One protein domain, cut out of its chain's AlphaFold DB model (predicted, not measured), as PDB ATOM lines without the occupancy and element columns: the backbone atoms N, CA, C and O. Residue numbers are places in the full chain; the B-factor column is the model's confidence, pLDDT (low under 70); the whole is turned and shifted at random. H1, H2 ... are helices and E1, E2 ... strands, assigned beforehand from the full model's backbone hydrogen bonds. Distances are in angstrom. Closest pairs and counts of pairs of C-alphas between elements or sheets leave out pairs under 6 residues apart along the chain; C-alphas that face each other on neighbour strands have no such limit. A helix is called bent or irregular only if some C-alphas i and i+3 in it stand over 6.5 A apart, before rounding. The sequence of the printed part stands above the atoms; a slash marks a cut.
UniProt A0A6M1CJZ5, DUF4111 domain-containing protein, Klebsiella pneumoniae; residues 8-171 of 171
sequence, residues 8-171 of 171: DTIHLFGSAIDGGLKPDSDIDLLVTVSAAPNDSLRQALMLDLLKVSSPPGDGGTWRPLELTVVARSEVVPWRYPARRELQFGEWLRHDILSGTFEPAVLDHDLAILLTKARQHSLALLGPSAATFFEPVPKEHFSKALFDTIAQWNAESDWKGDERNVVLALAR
ATOM      1  N   ASP A   8     135.221 125.696 103.549       98.19
ATOM      2  CA  ASP A   8     136.590 125.548 103.066       98.19
ATOM      3  C   ASP A   8     136.639 125.199 101.581       98.19
ATOM      4  O   ASP A   8     137.365 125.835 100.814       98.19
ATOM      5  N   THR A   9     135.884 124.172 101.179       98.62
ATOM      6  CA  THR A   9     135.879 123.662  99.804       98.62
ATOM      7  C   THR A   9     134.501 123.188  99.372       98.62
ATOM      8  O   THR A   9     133.680 122.764 100.191       98.62
ATOM      9  N   ILE A  10     134.280 123.223  98.058       98.69
ATOM     10  CA  ILE A  10     133.177 122.533  97.388       98.69
ATOM     11  C   ILE A  10     133.758 121.799  96.184       98.69
ATOM     12  O   ILE A  10     134.361 122.425  95.306       98.69
ATOM     13  N   HIS A  11     133.543 120.490  96.128       98.81
ATOM     14  CA  HIS A  11     133.957 119.635  95.023       98.81
ATOM     15  C   HIS A  11     132.726 119.014  94.364       98.81
ATOM     16  O   HIS A  11     131.923 118.374  95.034       98.81
ATOM     17  N   LEU A  12     132.599 119.203  93.054       98.44
ATOM     18  CA  LEU A  12     131.663 118.467  92.205       98.44
ATOM     19  C   LEU A  12     132.333 117.165  91.771       98.44
ATOM     20  O   LEU A  12     133.470 117.204  91.297       98.44
ATOM     21  N   PHE A  13     131.655 116.031  91.913       97.06
ATOM     22  CA  PHE A  13     132.189 114.726  91.516       97.06
ATOM     23  C   PHE A  13     131.100 113.847  90.885       97.06
ATOM     24  O   PHE A  13     130.058 114.347  90.461       97.06
ATOM     25  N   GLY A  14     131.391 112.556  90.732       94.19
ATOM     26  CA  GLY A  14     130.430 111.566  90.259       94.19
ATOM     27  C   GLY A  14     130.078 111.711  88.780       94.19
ATOM     28  O   GLY A  14     130.903 112.117  87.957       94.19
ATOM     29  N   SER A  15     128.850 111.339  88.418       92.75
ATOM     30  CA  SER A  15     128.477 111.105  87.012       92.75
ATOM     31  C   SER A  15     128.568 112.355  86.121       92.75
ATOM     32  O   SER A  15     128.793 112.237  84.910       92.75
ATOM     33  N   ALA A  16     128.456 113.545  86.721       92.62
ATOM     34  CA  ALA A  16     128.647 114.835  86.064       92.62
ATOM     35  C   ALA A  16     130.100 115.076  85.614       92.62
ATOM     36  O   ALA A  16     130.325 115.780  84.630       92.62
ATOM     37  N   ILE A  17     131.075 114.487  86.313       94.19
ATOM     38  CA  ILE A  17     132.506 114.578  85.996       94.19
ATOM     39  C   ILE A  17     132.963 113.383  85.153       94.19
ATOM     40  O   ILE A  17     133.724 113.560  84.204       94.19
ATOM     41  N   ASP A  18     132.441 112.188  85.430       87.69
ATOM     42  CA  ASP A  18     132.859 110.936  84.781       87.69
ATOM     43  C   ASP A  18     132.296 110.753  83.350       87.69
ATOM     44  O   ASP A  18     132.518 109.728  82.708       87.69
ATOM     45  N   GLY A  19     131.547 111.734  82.824       80.00
ATOM     46  CA  GLY A  19     130.953 111.690  81.477       80.00
ATOM     47  C   GLY A  19     129.723 110.778  81.359       80.00
ATOM     48  O   GLY A  19     129.302 110.429  80.255       80.00
ATOM     49  N   GLY A  20     129.146 110.387  82.497       82.69
ATOM     50  CA  GLY A  20     128.058 109.416  82.602       82.69
ATOM     51  C   GLY A  20     126.674 110.008  82.860       82.69
ATOM     52  O   GLY A  20     125.733 109.225  82.963       82.69
ATOM     53  N   LEU A  21     126.532 111.335  82.960       86.81
ATOM     54  CA  LEU A  21     125.296 112.009  83.376       86.81
ATOM     55  C   LEU A  21     124.075 111.567  82.543       86.81
ATOM     56  O   LEU A  21     123.968 111.848  81.346       86.81
ATOM     57  N   LYS A  22     123.139 110.864  83.183       88.69
ATOM     58  CA  LYS A  22     121.875 110.385  82.603       88.69
ATOM     59  C   LYS A  22     120.717 111.322  82.969       88.69
ATOM     60  O   LYS A  22     120.895 112.226  83.789       88.69
ATOM     61  N   PRO A  23     119.525 111.165  82.360       86.00
ATOM     62  CA  PRO A  23     118.350 111.951  82.744       86.00
ATOM     63  C   PRO A  23     118.061 111.906  84.250       86.00
ATOM     64  O   PRO A  23     117.847 112.961  84.836       86.00
ATOM     65  N   ASP A  24     118.197 110.730  84.867       86.50
ATOM     66  CA  ASP A  24     117.916 110.521  86.295       86.50
ATOM     67  C   ASP A  24     119.131 110.735  87.210       86.50
ATOM     68  O   ASP A  24     119.032 110.515  88.412       86.50
ATOM     69  N   SER A  25     120.285 111.129  86.659       90.50
ATOM     70  CA  SER A  25     121.478 111.398  87.464       90.50
ATOM     71  C   SER A  25     121.332 112.678  88.280       90.50
ATOM     72  O   SER A  25     120.890 113.719  87.770       90.50
ATOM     73  N   ASP A  26     121.783 112.577  89.518       94.50
ATOM     74  CA  ASP A  26     122.023 113.645  90.475       94.50
ATOM     75  C   ASP A  26     123.278 114.472  90.148       94.50
ATOM     76  O   ASP A  26     124.038 114.211  89.208       94.50
ATOM     77  N   ILE A  27     123.434 115.548  90.917       96.75
ATOM     78  CA  ILE A  27     124.640 116.364  91.002       96.75
ATOM     79  C   ILE A  27     125.264 116.134  92.379       96.75
ATOM     80  O   ILE A  27     124.726 116.605  93.382       96.75
ATOM     81  N   ASP A  28     126.411 115.455  92.395       98.06
ATOM     82  CA  ASP A  28     127.129 115.074  93.612       98.06
ATOM     83  C   ASP A  28     128.063 116.187  94.108       98.06
ATOM     84  O   ASP A  28     129.008 116.595  93.418       98.06
ATOM     85  N   LEU A  29     127.839 116.665  95.331       98.62
ATOM     86  CA  LEU A  29     128.627 117.722  95.959       98.62
ATOM     87  C   LEU A  29     129.245 117.255  97.277       98.62
ATOM     88  O   LEU A  29     128.548 116.942  98.239       98.62
ATOM     89  N   LEU A  30     130.573 117.317  97.355       98.75
ATOM     90  CA  LEU A  30     131.311 117.188  98.606       98.75
ATOM     91  C   LEU A  30     131.654 118.581  99.135       98.75
ATOM     92  O   LEU A  30     132.359 119.357  98.484       98.75
ATOM     93  N   VAL A  31     131.188 118.887 100.340       98.75
ATOM     94  CA  VAL A  31     131.435 120.157 101.021       98.75
ATOM     95  C   VAL A  31     132.291 119.913 102.255       98.75
ATOM     96  O   VAL A  31     131.924 119.127 103.124       98.75
ATOM     97  N   THR A  32     133.413 120.627 102.366       98.75
ATOM     98  CA  THR A  32     134.213 120.618 103.599       98.75
ATOM     99  C   THR A  32     134.076 121.930 104.348       98.75
ATOM    100  O   THR A  32     134.141 123.012 103.755       98.75
ATOM    101  N   VAL A  33     133.912 121.828 105.665       98.75
ATOM    102  CA  VAL A  33     133.841 122.969 106.579       98.75
ATOM    103  C   VAL A  33     134.895 122.884 107.675       98.75
ATOM    104  O   VAL A  33     135.209 121.810 108.175       98.75
ATOM    105  N   SER A  34     135.402 124.027 108.114       98.25
ATOM    106  CA  SER A  34     136.428 124.130 109.156       98.25
ATOM    107  C   SER A  34     135.908 123.809 110.559       98.25
ATOM    108  O   SER A  34     136.705 123.500 111.442       98.25
ATOM    109  N   ALA A  35     134.590 123.850 110.769       97.12
ATOM    110  CA  ALA A  35     133.936 123.461 112.013       97.12
ATOM    111  C   ALA A  35     132.585 122.791 111.735       97.12
ATOM    112  O   ALA A  35     131.841 123.232 110.854       97.12
ATOM    113  N   ALA A  36     132.278 121.747 112.511       97.38
ATOM    114  CA  ALA A  36     131.034 120.994 112.407       97.38
ATOM    115  C   ALA A  36     129.807 121.913 112.590       97.38
ATOM    116  O   ALA A  36     129.746 122.683 113.557       97.38
ATOM    117  N   PRO A  37     128.822 121.866 111.676       97.19
ATOM    118  CA  PRO A  37     127.603 122.644 111.807       97.19
ATOM    119  C   PRO A  37     126.723 122.073 112.922       97.19
ATOM    120  O   PRO A  37     126.530 120.863 113.026       97.19
ATOM    121  N   ASN A  38     126.131 122.953 113.731       96.38
ATOM    122  CA  ASN A  38     125.127 122.532 114.706       96.38
ATOM    123  C   ASN A  38     123.827 122.076 114.022       96.38
ATOM    124  O   ASN A  38     123.568 122.386 112.858       96.38
ATOM    125  N   ASP A  39     122.992 121.366 114.775       96.12
ATOM    126  CA  ASP A  39     121.769 120.732 114.280       96.12
ATOM    127  C   ASP A  39     120.821 121.725 113.603       96.12
ATOM    128  O   ASP A  39     120.350 121.469 112.499       96.12
ATOM    129  N   SER A  40     120.600 122.897 114.205       96.25
ATOM    130  CA  SER A  40     119.725 123.926 113.631       96.25
ATOM    131  C   SER A  40     120.209 124.405 112.262       96.25
ATOM    132  O   SER A  40     119.406 124.617 111.355       96.25
ATOM    133  N   LEU A  41     121.523 124.556 112.086       96.94
ATOM    134  CA  LEU A  41     122.119 124.967 110.818       96.94
ATOM    135  C   LEU A  41     122.039 123.847 109.776       96.94
ATOM    136  O   LEU A  41     121.714 124.121 108.620       96.94
ATOM    137  N   ARG A  42     122.272 122.592 110.184       97.50
ATOM    138  CA  ARG A  42     122.107 121.409 109.322       97.50
ATOM    139  C   ARG A  42     120.679 121.300 108.786       97.50
ATOM    140  O   ARG A  42     120.481 121.183 107.581       97.50
ATOM    141  N   GLN A  43     119.693 121.414 109.672       97.69
ATOM    142  CA  GLN A  43     118.268 121.360 109.333       97.69
ATOM    143  C   GLN A  43     117.864 122.493 108.386       97.69
ATOM    144  O   GLN A  43     117.241 122.251 107.354       97.69
ATOM    145  N   ALA A  44     118.273 123.731 108.690       97.88
ATOM    146  CA  ALA A  44     117.986 124.882 107.837       97.88
ATOM    147  C   ALA A  44     118.610 124.746 106.438       97.88
ATOM    148  O   ALA A  44     117.982 125.119 105.447       97.88
ATOM    149  N   LEU A  45     119.823 124.186 106.345       98.19
ATOM    150  CA  LEU A  45     120.464 123.898 105.064       98.19
ATOM    151  C   LEU A  45     119.680 122.852 104.263       98.19
ATOM    152  O   LEU A  45     119.406 123.099 103.092       98.19
ATOM    153  N   MET A  46     119.276 121.735 104.875       98.06
ATOM    154  CA  MET A  46     118.480 120.698 104.201       98.06
ATOM    155  C   MET A  46     117.152 121.246 103.662       98.06
ATOM    156  O   MET A  46     116.799 120.992 102.512       98.06
ATOM    157  N   LEU A  47     116.450 122.069 104.448       98.12
ATOM    158  CA  LEU A  47     115.201 122.711 104.019       98.12
ATOM    159  C   LEU A  47     115.396 123.684 102.846       98.12
ATOM    160  O   LEU A  47     114.527 123.794 101.982       98.12
ATOM    161  N   ASP A  48     116.520 124.401 102.800       97.69
ATOM    162  CA  ASP A  48     116.827 125.285 101.675       97.69
ATOM    163  C   ASP A  48     117.283 124.512 100.429       97.69
ATOM    164  O   ASP A  48     116.947 124.925  99.318       97.69
ATOM    165  N   LEU A  49     117.976 123.379 100.588       97.62
ATOM    166  CA  LEU A  49     118.361 122.504  99.473       97.62
ATOM    167  C   LEU A  49     117.139 121.918  98.751       97.62
ATOM    168  O   LEU A  49     117.133 121.869  97.522       97.62
ATOM    169  N   LEU A  50     116.056 121.599  99.471       96.62
ATOM    170  CA  LEU A  50     114.796 121.136  98.865       96.62
ATOM    171  C   LEU A  50     114.194 122.109  97.838       96.62
ATOM    172  O   LEU A  50     113.401 121.684  96.997       96.62
ATOM    173  N   LYS A  51     114.535 123.405  97.907       95.19
ATOM    174  CA  LYS A  51     114.029 124.446  96.993       95.19
ATOM    175  C   LYS A  51     114.769 124.477  95.654       95.19
ATOM    176  O   LYS A  51     114.290 125.108  94.715       95.19
ATOM    177  N   VAL A  52     115.942 123.848  95.584       95.38
ATOM    178  CA  VAL A  52     116.848 123.856  94.420       95.38
ATOM    179  C   VAL A  52     117.257 122.447  93.988       95.38
ATOM    180  O   VAL A  52     118.206 122.277  93.231       95.38
ATOM    181  N   SER A  53     116.532 121.445  94.471       95.69
ATOM    182  CA  SER A  53     116.685 120.036  94.135       95.69
ATOM    183  C   SER A  53     115.306 119.487  93.786       95.69
ATOM    184  O   SER A  53     114.303 119.909  94.376       95.69
ATOM    185  N   SER A  54     115.220 118.603  92.797       94.25
ATOM    186  CA  SER A  54     113.958 117.970  92.398       94.25
ATOM    187  C   SER A  54     114.153 116.472  92.180       94.25
ATOM    188  O   SER A  54     115.215 116.084  91.688       94.25
ATOM    189  N   PRO A  55     113.156 115.629  92.511       90.75
ATOM    190  CA  PRO A  55     113.222 114.203  92.225       90.75
ATOM    191  C   PRO A  55     113.425 113.927  90.727       90.75
ATOM    192  O   PRO A  55     112.946 114.701  89.887       90.75
ATOM    193  N   PRO A  56     114.079 112.809  90.363       85.25
ATOM    194  CA  PRO A  56     114.163 112.384  88.972       85.25
ATOM    195  C   PRO A  56     112.767 112.283  88.341       85.25
ATOM    196  O   PRO A  56     111.853 111.705  88.925       85.25
ATOM    197  N   GLY A  57     112.598 112.837  87.139       81.19
ATOM    198  CA  GLY A  57     111.355 112.704  86.373       81.19
ATOM    199  C   GLY A  57     110.169 113.563  86.835       81.19
ATOM    200  O   GLY A  57     109.130 113.517  86.184       81.19
ATOM    201  N   ASP A  58     110.311 114.399  87.870       80.94
ATOM    202  CA  ASP A  58     109.221 115.247  88.400       80.94
ATOM    203  C   ASP A  58     108.860 116.445  87.486       80.94
ATOM    204  O   ASP A  58     108.037 117.294  87.817       80.94
ATOM    205  N   GLY A  59     109.511 116.573  86.323       73.56
ATOM    206  CA  GLY A  59     109.314 117.699  85.398       73.56
ATOM    207  C   GLY A  59     109.788 119.054  85.944       73.56
ATOM    208  O   GLY A  59     109.582 120.082  85.298       73.56
ATOM    209  N   GLY A  60     110.428 119.058  87.117       75.25
ATOM    210  CA  GLY A  60     111.057 120.226  87.715       75.25
ATOM    211  C   GLY A  60     112.219 120.761  86.876       75.25
ATOM    212  O   GLY A  60     112.800 120.074  86.036       75.25
ATOM    213  N   THR A  61     112.582 122.020  87.116       84.75
ATOM    214  CA  THR A  61     113.704 122.677  86.425       84.75
ATOM    215  C   THR A  61     115.073 122.211  86.917       84.75
ATOM    216  O   THR A  61     116.079 122.497  86.269       84.75
ATOM    217  N   TRP A  62     115.127 121.548  88.073       91.31
ATOM    218  CA  TRP A  62     116.363 121.171  88.750       91.31
ATOM    219  C   TRP A  62     116.617 119.671  88.645       91.31
ATOM    220  O   TRP A  62     115.687 118.871  88.613       91.31
ATOM    221  N   ARG A  63     117.897 119.294  88.607       93.38
ATOM    222  CA  ARG A  63     118.314 117.908  88.836       93.38
ATOM    223  C   ARG A  63     118.263 117.594  90.336       93.38
ATOM    224  O   ARG A  63     118.332 118.532  91.137       93.38
ATOM    225  N   PRO A  64     118.195 116.312  90.718       95.81
ATOM    226  CA  PRO A  64     118.444 115.913  92.094       95.81
ATOM    227  C   PRO A  64     119.828 116.402  92.536       95.81
ATOM    228  O   PRO A  64     120.794 116.315  91.775       95.81
ATOM    229  N   LEU A  65     119.927 116.929  93.749       97.38
ATOM    230  CA  LEU A  65     121.197 117.208  94.400       97.38
ATOM    231  C   LEU A  65     121.488 116.099  95.400       97.38
ATOM    232  O   LEU A  65     120.632 115.765  96.221       97.38
ATOM    233  N   GLU A  66     122.722 115.615  95.379       98.00
ATOM    234  CA  GLU A  66     123.306 114.866  96.479       98.00
ATOM    235  C   GLU A  66     124.388 115.740  97.119       98.00
ATOM    236  O   GLU A  66     125.275 116.256  96.438       98.00
ATOM    237  N   LEU A  67     124.301 115.971  98.430       98.56
ATOM    238  CA  LEU A  67     125.269 116.801  99.141       98.56
ATOM    239  C   LEU A  67     125.731 116.129 100.428       98.56
ATOM    240  O   LEU A  67     124.943 115.903 101.345       98.56
ATOM    241  N   THR A  68     127.038 115.916 100.520       98.81
ATOM    242  CA  THR A  68     127.720 115.398 101.708       98.81
ATOM    243  C   THR A  68     128.553 116.509 102.338       98.81
ATOM    244  O   THR A  68     129.411 117.101 101.681       98.81
ATOM    245  N   VAL A  69     128.332 116.798 103.624       98.75
ATOM    246  CA  VAL A  69     129.171 117.728 104.401       98.75
ATOM    247  C   VAL A  69     130.063 116.947 105.351       98.75
ATOM    248  O   VAL A  69     129.580 116.110 106.115       98.75
ATOM    249  N   VAL A  70     131.350 117.289 105.369       98.56
ATOM    250  CA  VAL A  70     132.325 116.798 106.351       98.56
ATOM    251  C   VAL A  70     133.017 117.965 107.049       98.56
ATOM    252  O   VAL A  70     133.302 119.001 106.439       98.56
ATOM    253  N   ALA A  71     133.312 117.809 108.338       98.31
ATOM    254  CA  ALA A  71     134.211 118.723 109.027       98.31
ATOM    255  C   ALA A  71     135.663 118.375 108.672       98.31
ATOM    256  O   ALA A  71     136.051 117.209 108.683       98.31
ATOM    257  N   ARG A  72     136.495 119.383 108.388       98.19
ATOM    258  CA  ARG A  72     137.900 119.202 107.997       98.19
ATOM    259  C   ARG A  72     138.658 118.341 109.008       98.19
ATOM    260  O   ARG A  72     139.425 117.479 108.603       98.19
ATOM    261  N   SER A  73     138.417 118.544 110.303       97.12
ATOM    262  CA  SER A  73     139.063 117.789 111.386       97.12
ATOM    263  C   SER A  73     138.757 116.290 111.383       97.12
ATOM    264  O   SER A  73     139.513 115.528 111.978       97.12
ATOM    265  N   GLU A  74     137.673 115.865 110.730       96.81
ATOM    266  CA  GLU A  74     137.273 114.455 110.635       96.81
ATOM    267  C   GLU A  74     137.980 113.727 109.484       96.81
ATOM    268  O   GLU A  74     138.036 112.499 109.472       96.81
ATOM    269  N   VAL A  75     138.531 114.473 108.520       97.12
ATOM    270  CA  VAL A  75     139.107 113.921 107.281       97.12
ATOM    271  C   VAL A  75     140.545 114.378 107.005       97.12
ATOM    272  O   VAL A  75     141.198 113.813 106.129       97.12
ATOM    273  N   VAL A  76     141.062 115.361 107.752       96.81
ATOM    274  CA  VAL A  76     142.444 115.860 107.674       96.81
ATOM    275  C   VAL A  76     143.004 116.090 109.095       96.81
ATOM    276  O   VAL A  76     142.633 117.076 109.741       96.81
ATOM    277  N   PRO A  77     143.920 115.233 109.595       96.50
ATOM    278  CA  PRO A  77     144.411 114.005 108.959       96.50
ATOM    279  C   PRO A  77     143.334 112.909 108.907       96.50
ATOM    280  O   PRO A  77     142.422 112.887 109.735       96.50
ATOM    281  N   TRP A  78     143.457 111.981 107.955       97.12
ATOM    282  CA  TRP A  78     142.454 110.931 107.731       97.12
ATOM    283  C   TRP A  78     142.306 109.954 108.913       97.12
ATOM    284  O   TRP A  78     143.299 109.496 109.490       97.12
ATOM    285  N   ARG A  79     141.059 109.568 109.232       94.56
ATOM    286  CA  ARG A  79     140.703 108.529 110.219       94.56
ATOM    287  C   ARG A  79     139.517 107.700 109.725       94.56
ATOM    288  O   ARG A  79     138.637 108.229 109.060       94.56
ATOM    289  N   TYR A  80     139.490 106.408 110.064       95.69
ATOM    290  CA  TYR A  80     138.433 105.488 109.636       95.69
ATOM    291  C   TYR A  80     137.624 104.917 110.818       95.69
ATOM    292  O   TYR A  80     138.241 104.446 111.779       95.69
ATOM    293  N   PRO A  81     136.281 104.853 110.720       95.19
ATOM    294  CA  PRO A  81     135.451 105.597 109.766       95.19
ATOM    295  C   PRO A  81     135.471 107.099 110.094       95.19
ATOM    296  O   PRO A  81     135.641 107.482 111.254       95.19
ATOM    297  N   ALA A  82     135.303 107.942 109.079       96.88
ATOM    298  CA  ALA A  82     135.159 109.380 109.279       96.88
ATOM    299  C   ALA A  82     133.709 109.719 109.658       96.88
ATOM    300  O   ALA A  82     132.788 108.928 109.437       96.88
ATOM    301  N   ARG A  83     133.493 110.899 110.240       97.94
ATOM    302  CA  ARG A  83     132.147 111.406 110.512       97.94
ATOM    303  C   ARG A  83     131.628 112.220 109.336       97.94
ATOM    304  O   ARG A  83     132.262 113.180 108.895       97.94
ATOM    305  N   ARG A  84     130.429 111.867 108.881       98.12
ATOM    306  CA  ARG A  84     129.607 112.694 108.005       98.12
ATOM    307  C   ARG A  84     128.786 113.639 108.869       98.12
ATOM    308  O   ARG A  84     128.055 113.199 109.754       98.12
ATOM    309  N   GLU A  85     128.895 114.935 108.607       98.44
ATOM    310  CA  GLU A  85     128.134 115.949 109.337       98.44
ATOM    311  C   GLU A  85     126.703 116.052 108.813       98.44
ATOM    312  O   GLU A  85     125.770 116.223 109.590       98.44
ATOM    313  N   LEU A  86     126.517 115.944 107.497       98.38
ATOM    314  CA  LEU A  86     125.217 116.044 106.838       98.38
ATOM    315  C   LEU A  86     125.230 115.227 105.545       98.38
ATOM    316  O   LEU A  86     126.225 115.255 104.824       98.38
ATOM    317  N   GLN A  87     124.121 114.545 105.255       98.31
ATOM    318  CA  GLN A  87     123.785 114.063 103.914       98.31
ATOM    319  C   GLN A  87     122.475 114.710 103.496       98.31
ATOM    320  O   GLN A  87     121.558 114.863 104.300       98.31
ATOM    321  N   PHE A  88     122.404 115.081 102.232       98.44
ATOM    322  CA  PHE A  88     121.181 115.458 101.564       98.44
ATOM    323  C   PHE A  88     121.073 114.653 100.277       98.44
ATOM    324  O   PHE A  88     122.062 114.483  99.570       98.44
ATOM    325  N   GLY A  89     119.860 114.214  99.984       97.31
ATOM    326  CA  GLY A  89     119.497 113.530  98.758       97.31
ATOM    327  C   GLY A  89     117.981 113.450  98.654       97.31
ATOM    328  O   GLY A  89     117.270 113.572  99.657       97.31
ATOM    329  N   GLU A  90     117.462 113.248  97.446       95.69
ATOM    330  CA  GLU A  90     116.012 113.199  97.212       95.69
ATOM    331  C   GLU A  90     115.321 112.040  97.947       95.69
ATOM    332  O   GLU A  90     114.154 112.165  98.317       95.69
ATOM    333  N   TRP A  91     116.042 110.956  98.258       94.19
ATOM    334  CA  TRP A  91     115.522 109.855  99.078       94.19
ATOM    335  C   TRP A  91     115.178 110.282 100.516       94.19
ATOM    336  O   TRP A  91     114.324 109.663 101.142       94.19
ATOM    337  N   LEU A  92     115.766 111.377 101.017       96.62
ATOM    338  CA  LEU A  92     115.466 111.953 102.336       96.62
ATOM    339  C   LEU A  92     114.354 113.009 102.295       96.62
ATOM    340  O   LEU A  92     113.985 113.550 103.338       96.62
ATOM    341  N   ARG A  93     113.802 113.351 101.118       96.50
ATOM    342  CA  ARG A  93     112.851 114.470 100.977       96.50
ATOM    343  C   ARG A  93     111.647 114.340 101.908       96.50
ATOM    344  O   ARG A  93     111.253 115.335 102.514       96.50
ATOM    345  N   HIS A  94     111.045 113.155 101.994       96.75
ATOM    346  CA  HIS A  94     109.856 112.940 102.823       96.75
ATOM    347  C   HIS A  94     110.153 113.175 104.310       96.75
ATOM    348  O   HIS A  94     109.424 113.906 104.983       96.75
ATOM    349  N   ASP A  95     111.262 112.624 104.795       97.94
ATOM    350  CA  ASP A  95     111.703 112.776 106.178       97.94
ATOM    351  C   ASP A  95     111.998 114.244 106.493       97.94
ATOM    352  O   ASP A  95     111.423 114.800 107.429       97.94
ATOM    353  N   ILE A  96     112.764 114.923 105.636       98.06
ATOM    354  CA  ILE A  96     113.094 116.345 105.806       98.06
ATOM    355  C   ILE A  96     111.818 117.205 105.843       98.06
ATOM    356  O   ILE A  96     111.694 118.091 106.692       98.06
ATOM    357  N   LEU A  97     110.849 116.951 104.954       97.75
ATOM    358  CA  LEU A  97     109.574 117.682 104.918       97.75
ATOM    359  C   LEU A  97     108.685 117.404 106.138       97.75
ATOM    360  O   LEU A  97     107.912 118.278 106.533       97.75
ATOM    361  N   SER A  98     108.790 116.216 106.737       97.94
ATOM    362  CA  SER A  98     108.071 115.852 107.965       97.94
ATOM    363  C   SER A  98     108.788 116.291 109.250       97.94
ATOM    364  O   SER A  98     108.236 116.143 110.340       97.94
ATOM    365  N   GLY A  99     109.978 116.890 109.133       97.56
ATOM    366  CA  GLY A  99     110.774 117.361 110.265       97.56
ATOM    367  C   GLY A  99     111.678 116.295 110.892       97.56
ATOM    368  O   GLY A  99     112.226 116.532 111.970       97.56
ATOM    369  N   THR A 100     111.856 115.150 110.232       97.94
ATOM    370  CA  THR A 100     112.840 114.126 110.593       97.94
ATOM    371  C   THR A 100     114.142 114.399 109.847       97.94
ATOM    372  O   THR A 100     114.164 114.530 108.627       97.94
ATOM    373  N   PHE A 101     115.251 114.486 110.580       96.94
ATOM    374  CA  PHE A 101     116.559 114.802 110.008       96.94
ATOM    375  C   PHE A 101     117.601 113.810 110.501       96.94
ATOM    376  O   PHE A 101     117.697 113.566 111.706       96.94
ATOM    377  N   GLU A 102     118.422 113.293 109.588       95.38
ATOM    378  CA  GLU A 102     119.553 112.460 109.981       95.38
ATOM    379  C   GLU A 102     120.564 113.262 110.822       95.38
ATOM    380  O   GLU A 102     120.906 114.405 110.480       95.38
ATOM    381  N   PRO A 103     121.068 112.692 111.931       96.31
ATOM    382  CA  PRO A 103     122.150 113.299 112.688       96.31
ATOM    383  C   PRO A 103     123.494 113.118 111.972       96.31
ATOM    384  O   PRO A 103     123.638 112.312 111.054       96.31
ATOM    385  N   ALA A 104     124.517 113.824 112.457       97.19
ATOM    386  CA  ALA A 104     125.892 113.514 112.089       97.19
ATOM    387  C   ALA A 104     126.259 112.098 112.571       97.19
ATOM    388  O   ALA A 104     126.064 111.759 113.744       97.19
ATOM    389  N   VAL A 105     126.839 111.279 111.697       97.69
ATOM    390  CA  VAL A 105     127.064 109.848 111.942       97.69
ATOM    391  C   VAL A 105     128.428 109.407 111.419       97.69
ATOM    392  O   VAL A 105     129.008 110.050 110.548       97.69
ATOM    393  N   LEU A 106     128.979 108.336 111.994       98.12
ATOM    394  CA  LEU A 106     130.147 107.677 111.413       98.12
ATOM    395  C   LEU A 106     129.728 106.986 110.120       98.12
ATOM    396  O   LEU A 106     128.760 106.229 110.120       98.12
ATOM    397  N   ASP A 107     130.468 107.238 109.050       97.75
ATOM    398  CA  ASP A 107     130.111 106.801 107.711       97.75
ATOM    399  C   ASP A 107     131.331 106.172 107.032       97.75
ATOM    400  O   ASP A 107     132.371 106.811 106.831       97.75
ATOM    401  N   HIS A 108     131.224 104.878 106.737       96.69
ATOM    402  CA  HIS A 108     132.295 104.127 106.093       96.69
ATOM    403  C   HIS A 108     132.458 104.530 104.621       96.69
ATOM    404  O   HIS A 108     133.579 104.482 104.106       96.69
ATOM    405  N   ASP A 109     131.387 104.996 103.970       96.44
ATOM    406  CA  ASP A 109     131.390 105.346 102.550       96.44
ATOM    407  C   ASP A 109     132.260 106.577 102.261       96.44
ATOM    408  O   ASP A 109     132.817 106.713 101.173       96.44
ATOM    409  N   LEU A 110     132.537 107.418 103.268       98.25
ATOM    410  CA  LEU A 110     133.463 108.548 103.128       98.25
ATOM    411  C   LEU A 110     134.859 108.127 102.642       98.25
ATOM    412  O   LEU A 110     135.526 108.898 101.951       98.25
ATOM    413  N   ALA A 111     135.310 106.907 102.948       98.31
ATOM    414  CA  ALA A 111     136.570 106.385 102.420       98.31
ATOM    415  C   ALA A 111     136.513 106.185 100.893       98.31
ATOM    416  O   ALA A 111     137.479 106.489 100.185       98.31
ATOM    417  N   ILE A 112     135.380 105.696 100.382       97.69
ATOM    418  CA  ILE A 112     135.125 105.495  98.953       97.69
ATOM    419  C   ILE A 112     134.930 106.853  98.280       97.69
ATOM    420  O   ILE A 112     135.609 107.154  97.294       97.69
ATOM    421  N   LEU A 113     134.074 107.704  98.849       97.69
ATOM    422  CA  LEU A 113     133.757 109.037  98.349       97.69
ATOM    423  C   LEU A 113     135.012 109.903  98.222       97.69
ATOM    424  O   LEU A 113     135.283 110.420  97.140       97.69
ATOM    425  N   LEU A 114     135.832 110.018  99.275       98.19
ATOM    426  CA  LEU A 114     137.065 110.809  99.209       98.19
ATOM    427  C   LEU A 114     138.066 110.230  98.210       98.19
ATOM    428  O   LEU A 114     138.726 110.993  97.506       98.19
ATOM    429  N   THR A 115     138.167 108.903  98.100       98.06
ATOM    430  CA  THR A 115     139.023 108.272  97.084       98.06
ATOM    431  C   THR A 115     138.583 108.681  95.678       98.06
ATOM    432  O   THR A 115     139.416 109.136  94.891       98.06
ATOM    433  N   LYS A 116     137.277 108.611  95.386       96.75
ATOM    434  CA  LYS A 116     136.707 109.053  94.106       96.75
ATOM    435  C   LYS A 116     136.923 110.544  93.874       96.75
ATOM    436  O   LYS A 116     137.457 110.917  92.837       96.75
ATOM    437  N   ALA A 117     136.584 111.394  94.842       97.56
ATOM    438  CA  ALA A 117     136.716 112.843  94.713       97.56
ATOM    439  C   ALA A 117     138.172 113.265  94.460       97.56
ATOM    440  O   ALA A 117     138.434 114.141  93.638       97.56
ATOM    441  N   ARG A 118     139.151 112.619  95.106       97.88
ATOM    442  CA  ARG A 118     140.576 112.881  94.855       97.88
ATOM    443  C   ARG A 118     141.012 112.552  93.429       97.88
ATOM    444  O   ARG A 118     141.902 113.225  92.917       97.88
ATOM    445  N   GLN A 119     140.443 111.513  92.825       96.56
ATOM    446  CA  GLN A 119     140.797 111.064  91.477       96.56
ATOM    447  C   GLN A 119     140.028 111.838  90.397       96.56
ATOM    448  O   GLN A 119     140.612 112.234  89.391       96.56
ATOM    449  N   HIS A 120     138.737 112.079  90.631       96.31
ATOM    450  CA  HIS A 120     137.781 112.585  89.650       96.31
ATOM    451  C   HIS A 120     136.812 113.583  90.301       96.31
ATOM    452  O   HIS A 120     135.681 113.257  90.660       96.31
ATOM    453  N   SER A 121     137.260 114.829  90.462       98.00
ATOM    454  CA  SER A 121     136.394 115.944  90.860       98.00
ATOM    455  C   SER A 121     136.823 117.266  90.235       98.00
ATOM    456  O   SER A 121     137.965 117.447  89.808       98.00
ATOM    457  N   LEU A 122     135.892 118.215  90.232       98.06
ATOM    458  CA  LEU A 122     136.127 119.617  89.936       98.06
ATOM    459  C   LEU A 122     135.972 120.434  91.223       98.06
ATOM    460  O   LEU A 122     134.924 120.400  91.866       98.06
ATOM    461  N   ALA A 123     136.995 121.210  91.588       98.31
ATOM    462  CA  ALA A 123     136.870 122.183  92.668       98.31
ATOM    463  C   ALA A 123     136.038 123.380  92.190       98.31
ATOM    464  O   ALA A 123     136.493 124.176  91.371       98.31
ATOM    465  N   LEU A 124     134.821 123.504  92.714       98.38
ATOM    466  CA  LEU A 124     133.980 124.686  92.524       98.38
ATOM    467  C   LEU A 124     134.426 125.826  93.448       98.38
ATOM    468  O   LEU A 124     134.278 127.000  93.116       98.38
ATOM    469  N   LEU A 125     134.975 125.470  94.613       98.31
ATOM    470  CA  LEU A 125     135.542 126.397  95.584       98.31
ATOM    471  C   LEU A 125     136.708 125.737  96.329       98.31
ATOM    472  O   LEU A 125     136.606 124.584  96.750       98.31
ATOM    473  N   GLY A 126     137.792 126.492  96.524       97.75
ATOM    474  CA  GLY A 126     139.002 126.028  97.206       97.75
ATOM    475  C   GLY A 126     139.953 125.214  96.308       97.75
ATOM    476  O   GLY A 126     139.791 125.189  95.087       97.75
ATOM    477  N   PRO A 127     140.999 124.596  96.888       98.12
ATOM    478  CA  PRO A 127     141.941 123.749  96.153       98.12
ATOM    479  C   PRO A 127     141.304 122.451  95.634       98.12
ATOM    480  O   PRO A 127     140.245 122.022  96.091       98.12
ATOM    481  N   SER A 128     141.991 121.779  94.703       98.31
ATOM    482  CA  SER A 128     141.588 120.447  94.229       98.31
ATOM    483  C   SER A 128     141.511 119.435  95.379       98.31
ATOM    484  O   SER A 128     142.299 119.508  96.325       98.31
ATOM    485  N   ALA A 129     140.614 118.450  95.280       98.19
ATOM    486  CA  ALA A 129     140.499 117.391  96.283       98.19
ATOM    487  C   ALA A 129     141.820 116.611  96.455       98.19
ATOM    488  O   ALA A 129     142.182 116.248  97.574       98.19
ATOM    489  N   ALA A 130     142.576 116.418  95.366       98.00
ATOM    490  CA  ALA A 130     143.882 115.755  95.366       98.00
ATOM    491  C   ALA A 130     144.943 116.484  96.215       98.00
ATOM    492  O   ALA A 130     145.814 115.840  96.805       98.00
ATOM    493  N   THR A 131     144.868 117.815  96.281       97.62
ATOM    494  CA  THR A 131     145.767 118.653  97.089       97.62
ATOM    495  C   THR A 131     145.237 118.868  98.505       97.62
ATOM    496  O   THR A 131     146.024 119.011  99.430       97.62
ATOM    497  N   PHE A 132     143.916 118.933  98.667       98.19
ATOM    498  CA  PHE A 132     143.286 119.296  99.932       98.19
ATOM    499  C   PHE A 132     143.214 118.140 100.932       98.19
ATOM    500  O   PHE A 132     143.478 118.336 102.114       98.19
ATOM    501  N   PHE A 133     142.859 116.943 100.462       98.06
ATOM    502  CA  PHE A 133     142.773 115.756 101.308       98.06
ATOM    503  C   PHE A 133     144.094 114.979 101.302       98.06
ATOM    504  O   PHE A 133     144.924 115.134 100.403       98.06
ATOM    505  N   GLU A 134     144.280 114.093 102.270       95.69
ATOM    506  CA  GLU A 134     145.299 113.047 102.193       95.69
ATOM    507  C   GLU A 134     144.726 111.829 101.441       95.69
ATOM    508  O   GLU A 134     143.506 111.637 101.417       95.69
ATOM    509  N   PRO A 135     145.553 110.996 100.784       97.12
ATOM    510  CA  PRO A 135     145.083 109.728 100.236       97.12
ATOM    511  C   PRO A 135     144.523 108.820 101.337       97.12
ATOM    512  O   PRO A 135     145.172 108.602 102.359       97.12
ATOM    513  N   VAL A 136     143.349 108.236 101.095       98.25
ATOM    514  CA  VAL A 136     142.795 107.190 101.962       98.25
ATOM    515  C   VAL A 136     143.680 105.937 101.848       98.25
ATOM    516  O   VAL A 136     143.940 105.487 100.727       98.25
ATOM    517  N   PRO A 137     144.156 105.351 102.966       98.25
ATOM    518  CA  PRO A 137     144.903 104.099 102.940       98.25
ATOM    519  C   PRO A 137     144.109 102.978 102.270       98.25
ATOM    520  O   PRO A 137     142.897 102.856 102.467       98.25
ATOM    521  N   LYS A 138     144.799 102.123 101.509       97.75
ATOM    522  CA  LYS A 138     144.165 101.035 100.752       97.75
ATOM    523  C   LYS A 138     143.371 100.098 101.663       97.75
ATOM    524  O   LYS A 138     142.302  99.645 101.268       97.75
ATOM    525  N   GLU A 139     143.853  99.844 102.879       98.25
ATOM    526  CA  GLU A 139     143.167  98.999 103.857       98.25
ATOM    527  C   GLU A 139     141.814  99.591 104.266       98.25
ATOM    528  O   GLU A 139     140.829  98.862 104.356       98.25
ATOM    529  N   HIS A 140     141.745 100.911 104.466       98.44
ATOM    530  CA  HIS A 140     140.501 101.605 104.805       98.44
ATOM    531  C   HIS A 140     139.533 101.639 103.622       98.44
ATOM    532  O   HIS A 140     138.343 101.421 103.817       98.44
ATOM    533  N   PHE A 141     140.031 101.838 102.397       97.94
ATOM    534  CA  PHE A 141     139.200 101.756 101.195       97.94
ATOM    535  C   PHE A 141     138.613 100.349 101.003       97.94
ATOM    536  O   PHE A 141     137.410 100.199 100.821       97.94
ATOM    537  N   SER A 142     139.437  99.300 101.111       97.56
ATOM    538  CA  SER A 142     138.950  97.919 101.041       97.56
ATOM    539  C   SER A 142     137.959  97.609 102.160       97.56
ATOM    540  O   SER A 142     136.941  96.973 101.906       97.56
ATOM    541  N   LYS A 143     138.225  98.079 103.384       97.88
ATOM    542  CA  LYS A 143     137.307  97.904 104.509       97.88
ATOM    543  C   LYS A 143     135.966  98.598 104.270       97.88
ATOM    544  O   LYS A 143     134.943  97.985 104.546       97.88
ATOM    545  N   ALA A 144     135.971  99.805 103.714       97.62
ATOM    546  CA  ALA A 144     134.752 100.517 103.358       97.62
ATOM    547  C   ALA A 144     133.908  99.739 102.350       97.62
ATOM    548  O   ALA A 144     132.724  99.566 102.588       97.62
ATOM    549  N   LEU A 145     134.518  99.181 101.296       96.38
ATOM    550  CA  LEU A 145     133.795  98.344 100.328       96.38
ATOM    551  C   LEU A 145     133.123  97.134 100.995       96.38
ATOM    552  O   LEU A 145     131.971  96.829 100.699       96.38
ATOM    553  N   PHE A 146     133.818  96.453 101.913       95.62
ATOM    554  CA  PHE A 146     133.221  95.348 102.671       95.62
ATOM    555  C   PHE A 146     132.089  95.816 103.587       95.62
ATOM    556  O   PHE A 146     131.051  95.161 103.632       95.62
ATOM    557  N   ASP A 147     132.283  96.929 104.297       95.12
ATOM    558  CA  ASP A 147     131.280  97.492 105.203       95.12
ATOM    559  C   ASP A 147     130.026  97.955 104.411       95.12
ATOM    560  O   ASP A 147     128.912  97.744 104.885       95.12
ATOM    561  N   THR A 148     130.183  98.449 103.172       93.12
ATOM    562  CA  THR A 148     129.075  98.785 102.256       93.12
ATOM    563  C   THR A 148     128.302  97.550 101.826       93.12
ATOM    564  O   THR A 148     127.080  97.535 101.901       93.12
ATOM    565  N   ILE A 149     128.981  96.478 101.411       92.50
ATOM    566  CA  ILE A 149     128.294  95.228 101.045       92.50
ATOM    567  C   ILE A 149     127.545  94.661 102.256       92.50
ATOM    568  O   ILE A 149     126.411  94.204 102.133       92.50
ATOM    569  N   ALA A 150     128.161  94.734 103.438       92.19
ATOM    570  CA  ALA A 150     127.586  94.251 104.684       92.19
ATOM    571  C   ALA A 150     126.379  95.067 105.173       92.19
ATOM    572  O   ALA A 150     125.778  94.671 106.168       92.19
ATOM    573  N   GLN A 151     126.008  96.180 104.529       90.12
ATOM    574  CA  GLN A 151     124.790  96.923 104.869       90.12
ATOM    575  C   GLN A 151     123.528  96.312 104.240       90.12
ATOM    576  O   GLN A 151     122.431  96.527 104.744       90.12
ATOM    577  N   TRP A 152     123.678  95.533 103.165       91.88
ATOM    578  CA  TRP A 152     122.582  94.900 102.433       91.88
ATOM    579  C   TRP A 152     122.469  93.425 102.831       91.88
ATOM    580  O   TRP A 152     123.005  92.546 102.158       91.88
ATOM    581  N   ASN A 153     121.776  93.142 103.940       87.50
ATOM    582  CA  ASN A 153     121.659  91.785 104.495       87.50
ATOM    583  C   ASN A 153     120.267  91.167 104.330       87.50
ATOM    584  O   ASN A 153     120.144  89.943 104.247       87.50
ATOM    585  N   ALA A 154     119.219  91.986 104.328       92.00
ATOM    586  CA  ALA A 154     117.829  91.559 104.258       92.00
ATOM    587  C   ALA A 154     117.091  92.249 103.107       92.00
ATOM    588  O   ALA A 154     117.474  93.325 102.665       92.00
ATOM    589  N   GLU A 155     115.975  91.658 102.660       90.62
ATOM    590  CA  GLU A 155     115.153  92.214 101.569       90.62
ATOM    591  C   GLU A 155     114.778  93.683 101.805       90.62
ATOM    592  O   GLU A 155     114.758  94.476 100.869       90.62
ATOM    593  N   SER A 156     114.528  94.059 103.062       91.81
ATOM    594  CA  SER A 156     114.221  95.436 103.456       91.81
ATOM    595  C   SER A 156     115.295  96.453 103.073       91.81
ATOM    596  O   SER A 156     114.958  97.618 102.906       91.81
ATOM    597  N   ASP A 157     116.550  96.028 102.932       88.62
ATOM    598  CA  ASP A 157     117.696  96.920 102.750       88.62
ATOM    599  C   ASP A 157     117.869  97.358 101.286       88.62
ATOM    600  O   ASP A 157     118.558  98.337 101.014       88.62
ATOM    601  N   TRP A 158     117.254  96.641 100.336       89.88
ATOM    602  CA  TRP A 158     117.334  96.937  98.898       89.88
ATOM    603  C   TRP A 158     115.973  97.039  98.205       89.88
ATOM    604  O   TRP A 158     115.908  97.352  97.015       89.88
ATOM    605  N   LYS A 159     114.874  96.748  98.908       91.88
ATOM    606  CA  LYS A 159     113.526  96.819  98.344       91.88
ATOM    607  C   LYS A 159     113.192  98.245  97.909       91.88
ATOM    608  O   LYS A 159     113.131  99.149  98.735       91.88
ATOM    609  N   GLY A 160     112.912  98.420  96.620       88.62
ATOM    610  CA  GLY A 160     112.682  99.724  95.996       88.62
ATOM    611  C   GLY A 160     113.945 100.424  95.483       88.62
ATOM    612  O   GLY A 160     113.818 101.470  94.851       88.62
ATOM    613  N   ASP A 161     115.134  99.851  95.706       89.00
ATOM    614  CA  ASP A 161     116.423 100.371  95.230       89.00
ATOM    615  C   ASP A 161     117.281  99.291  94.533       89.00
ATOM    616  O   ASP A 161     118.496  99.416  94.364       89.00
ATOM    617  N   GLU A 162     116.651  98.205  94.077       93.44
ATOM    618  CA  GLU A 162     117.318  96.976  93.635       93.44
ATOM    619  C   GLU A 162     118.317  97.238  92.503       93.44
ATOM    620  O   GLU A 162     119.425  96.700  92.482       93.44
ATOM    621  N   ARG A 163     117.933  98.101  91.554       90.75
ATOM    622  CA  ARG A 163     118.783  98.487  90.425       90.75
ATOM    623  C   ARG A 163     120.078  99.137  90.908       90.75
ATOM    624  O   ARG A 163     121.144  98.793  90.401       90.75
ATOM    625  N   ASN A 164     119.987 100.091  91.829       88.06
ATOM    626  CA  ASN A 164     121.147 100.863  92.260       88.06
ATOM    627  C   ASN A 164     122.069 100.002  93.128       88.06
ATOM    628  O   ASN A 164     123.278 100.027  92.914       88.06
ATOM    629  N   VAL A 165     121.507  99.145  93.987       91.06
ATOM    630  CA  VAL A 165     122.265  98.148  94.760       91.06
ATOM    631  C   VAL A 165     123.045  97.198  93.845       91.06
ATOM    632  O   VAL A 165     124.255  97.036  94.004       91.06
ATOM    633  N   VAL A 166     122.400  96.612  92.828       92.56
ATOM    634  CA  VAL A 166     123.076  95.700  91.884       92.56
ATOM    635  C   VAL A 166     124.192  96.407  91.110       92.56
ATOM    636  O   VAL A 166     125.270  95.843  90.927       92.56
ATOM    637  N   LEU A 167     123.963  97.648  90.666       90.44
ATOM    638  CA  LEU A 167     124.984  98.431  89.967       90.44
ATOM    639  C   LEU A 167     126.146  98.825  90.886       90.44
ATOM    640  O   LEU A 167     127.289  98.834  90.436       90.44
ATOM    641  N   ALA A 168     125.874  99.121  92.157       89.62
ATOM    642  CA  ALA A 168     126.901  99.430  93.142       89.62
ATOM    643  C   ALA A 168     127.785  98.212  93.450       89.62
ATOM    644  O   ALA A 168     128.996  98.371  93.547       89.62
ATOM    645  N   LEU A 169     127.213  97.003  93.523       90.12
ATOM    646  CA  LEU A 169     127.970  95.755  93.700       90.12
ATOM    647  C   LEU A 169     128.866  95.407  92.501       90.12
ATOM    648  O   LEU A 169     129.886  94.742  92.666       90.12
ATOM    649  N   ALA A 170     128.471  95.810  91.292       91.19
ATOM    650  CA  ALA A 170     129.225  95.540  90.070       91.19
ATOM    651  C   ALA A 170     130.380  96.530  89.820       91.19
ATOM    652  O   ALA A 170     131.236  96.246  88.978       91.19
ATOM    653  N   ARG A 171     130.365  97.691  90.487       87.25
ATOM    654  CA  ARG A 171     131.321  98.793  90.309       87.25
ATOM    655  C   ARG A 171     132.600  98.578  91.112       87.25
ATOM    656  O   ARG A 171     133.675  98.872  90.547       87.25
TER     657      ARG A 171
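Overview. This is residues 8 to 171 of the 171 residues of the protein "DUF4111 domain-containing protein" of Klebsiella pneumoniae (UniProt A0A6M1CJZ5). A twisted sheet of five strands forms the middle, with H1 along one face over its E5 edge and H4 across the other face. H6 packs on H4 on the side away from the sheet, and H7 comes near H6 alone, while a small two-stranded sheet, E4 and E6, leads into the E5 edge. The printed part has 164 residues with seven named helices and seven named strands, along the chain E1 E2 H1 E3 H2 E4 E5 H3 E6 H4 E7 H5 H6 H7; the class is mixed, helices and strands. The large sheet is mixed, in the order E5 E3 E2 E1 E7. The whole is compact, with a radius of gyration of the C-alphas of 15.7 A, and spans 40 by 34 by 31 A.

Along the chain. E1, residues 8 to 13, begins at C-alpha 8 (136.590, 125.548, 103.066). E2 is residues 27 to 33, 19.3 A; H1, 39 to 49, 15.3 A; E3, 65 to 71, 19.6 A; H2, 72 to 75; E4, 82 to 84; E5, 86 to 88. H3, 90 to 98, is irregular: C-alphas 91 and 94 are 7.5 A apart. E6 is 105 to 107; H4, 110 to 119; E7, 121 to 125; H5, 129 to 132; H6, 138 to 149, 16.9 A. H7, 162 to 170, ends at C-alpha 170 (129.225, 95.540, 90.070).

Arrangement. E1 and E2 are an antiparallel hairpin (N 11 to O 30, 2.9 A). E7 is antiparallel to E1 (N 12 to O 122, 2.9 A), and E5 to E3 (N 88 to O 67, 2.8 A). E2, H1 and E3 form a strand-helix-strand unit, two parallel neighbour strands with a helix between, its crossover right-handed; N 68 and O 29 are 2.9 A apart. H1 and H4 lie on opposite faces, making three layers, at heights over the sheet of 9.3 A and 9.5 A. H3 is not on the sheet, but only just, with 4 pairs of C-alphas within 10 A. H2 and H5 only graze the sheet. E4 and E6 are antiparallel (N 84 to O 105, 2.8 A). H5 touches H4 (C-alphas of Ala 130 and Arg 118, 4.4 A). H6 touches H4 with residues 140 to 145 alone (Phe 141 and Ala 111, 5.5 A), at a steep tilt of 57 degrees. H7 is close but not clearly touching H6 (Leu 169 and Ile 149, 7.4 A). Every O i to N i+4 pair is within hydrogen-bond range in H1, H4, H6 and H7, and 3 of 5 in H3; H2 and H5 are too short for one.

Size, cuts and confidence. The C-alphas of Gly 59 and Glu 139, the two farthest apart, are 42.9 A apart. The printed part has no cut. The links E1 to E2, H1 to E3 and H6 to H7 are long. Residues 159 to 164, of which 162 to 164 belong to H7, stand free. The mean pLDDT of the printed part is 95.0, and no printed residue is under 70.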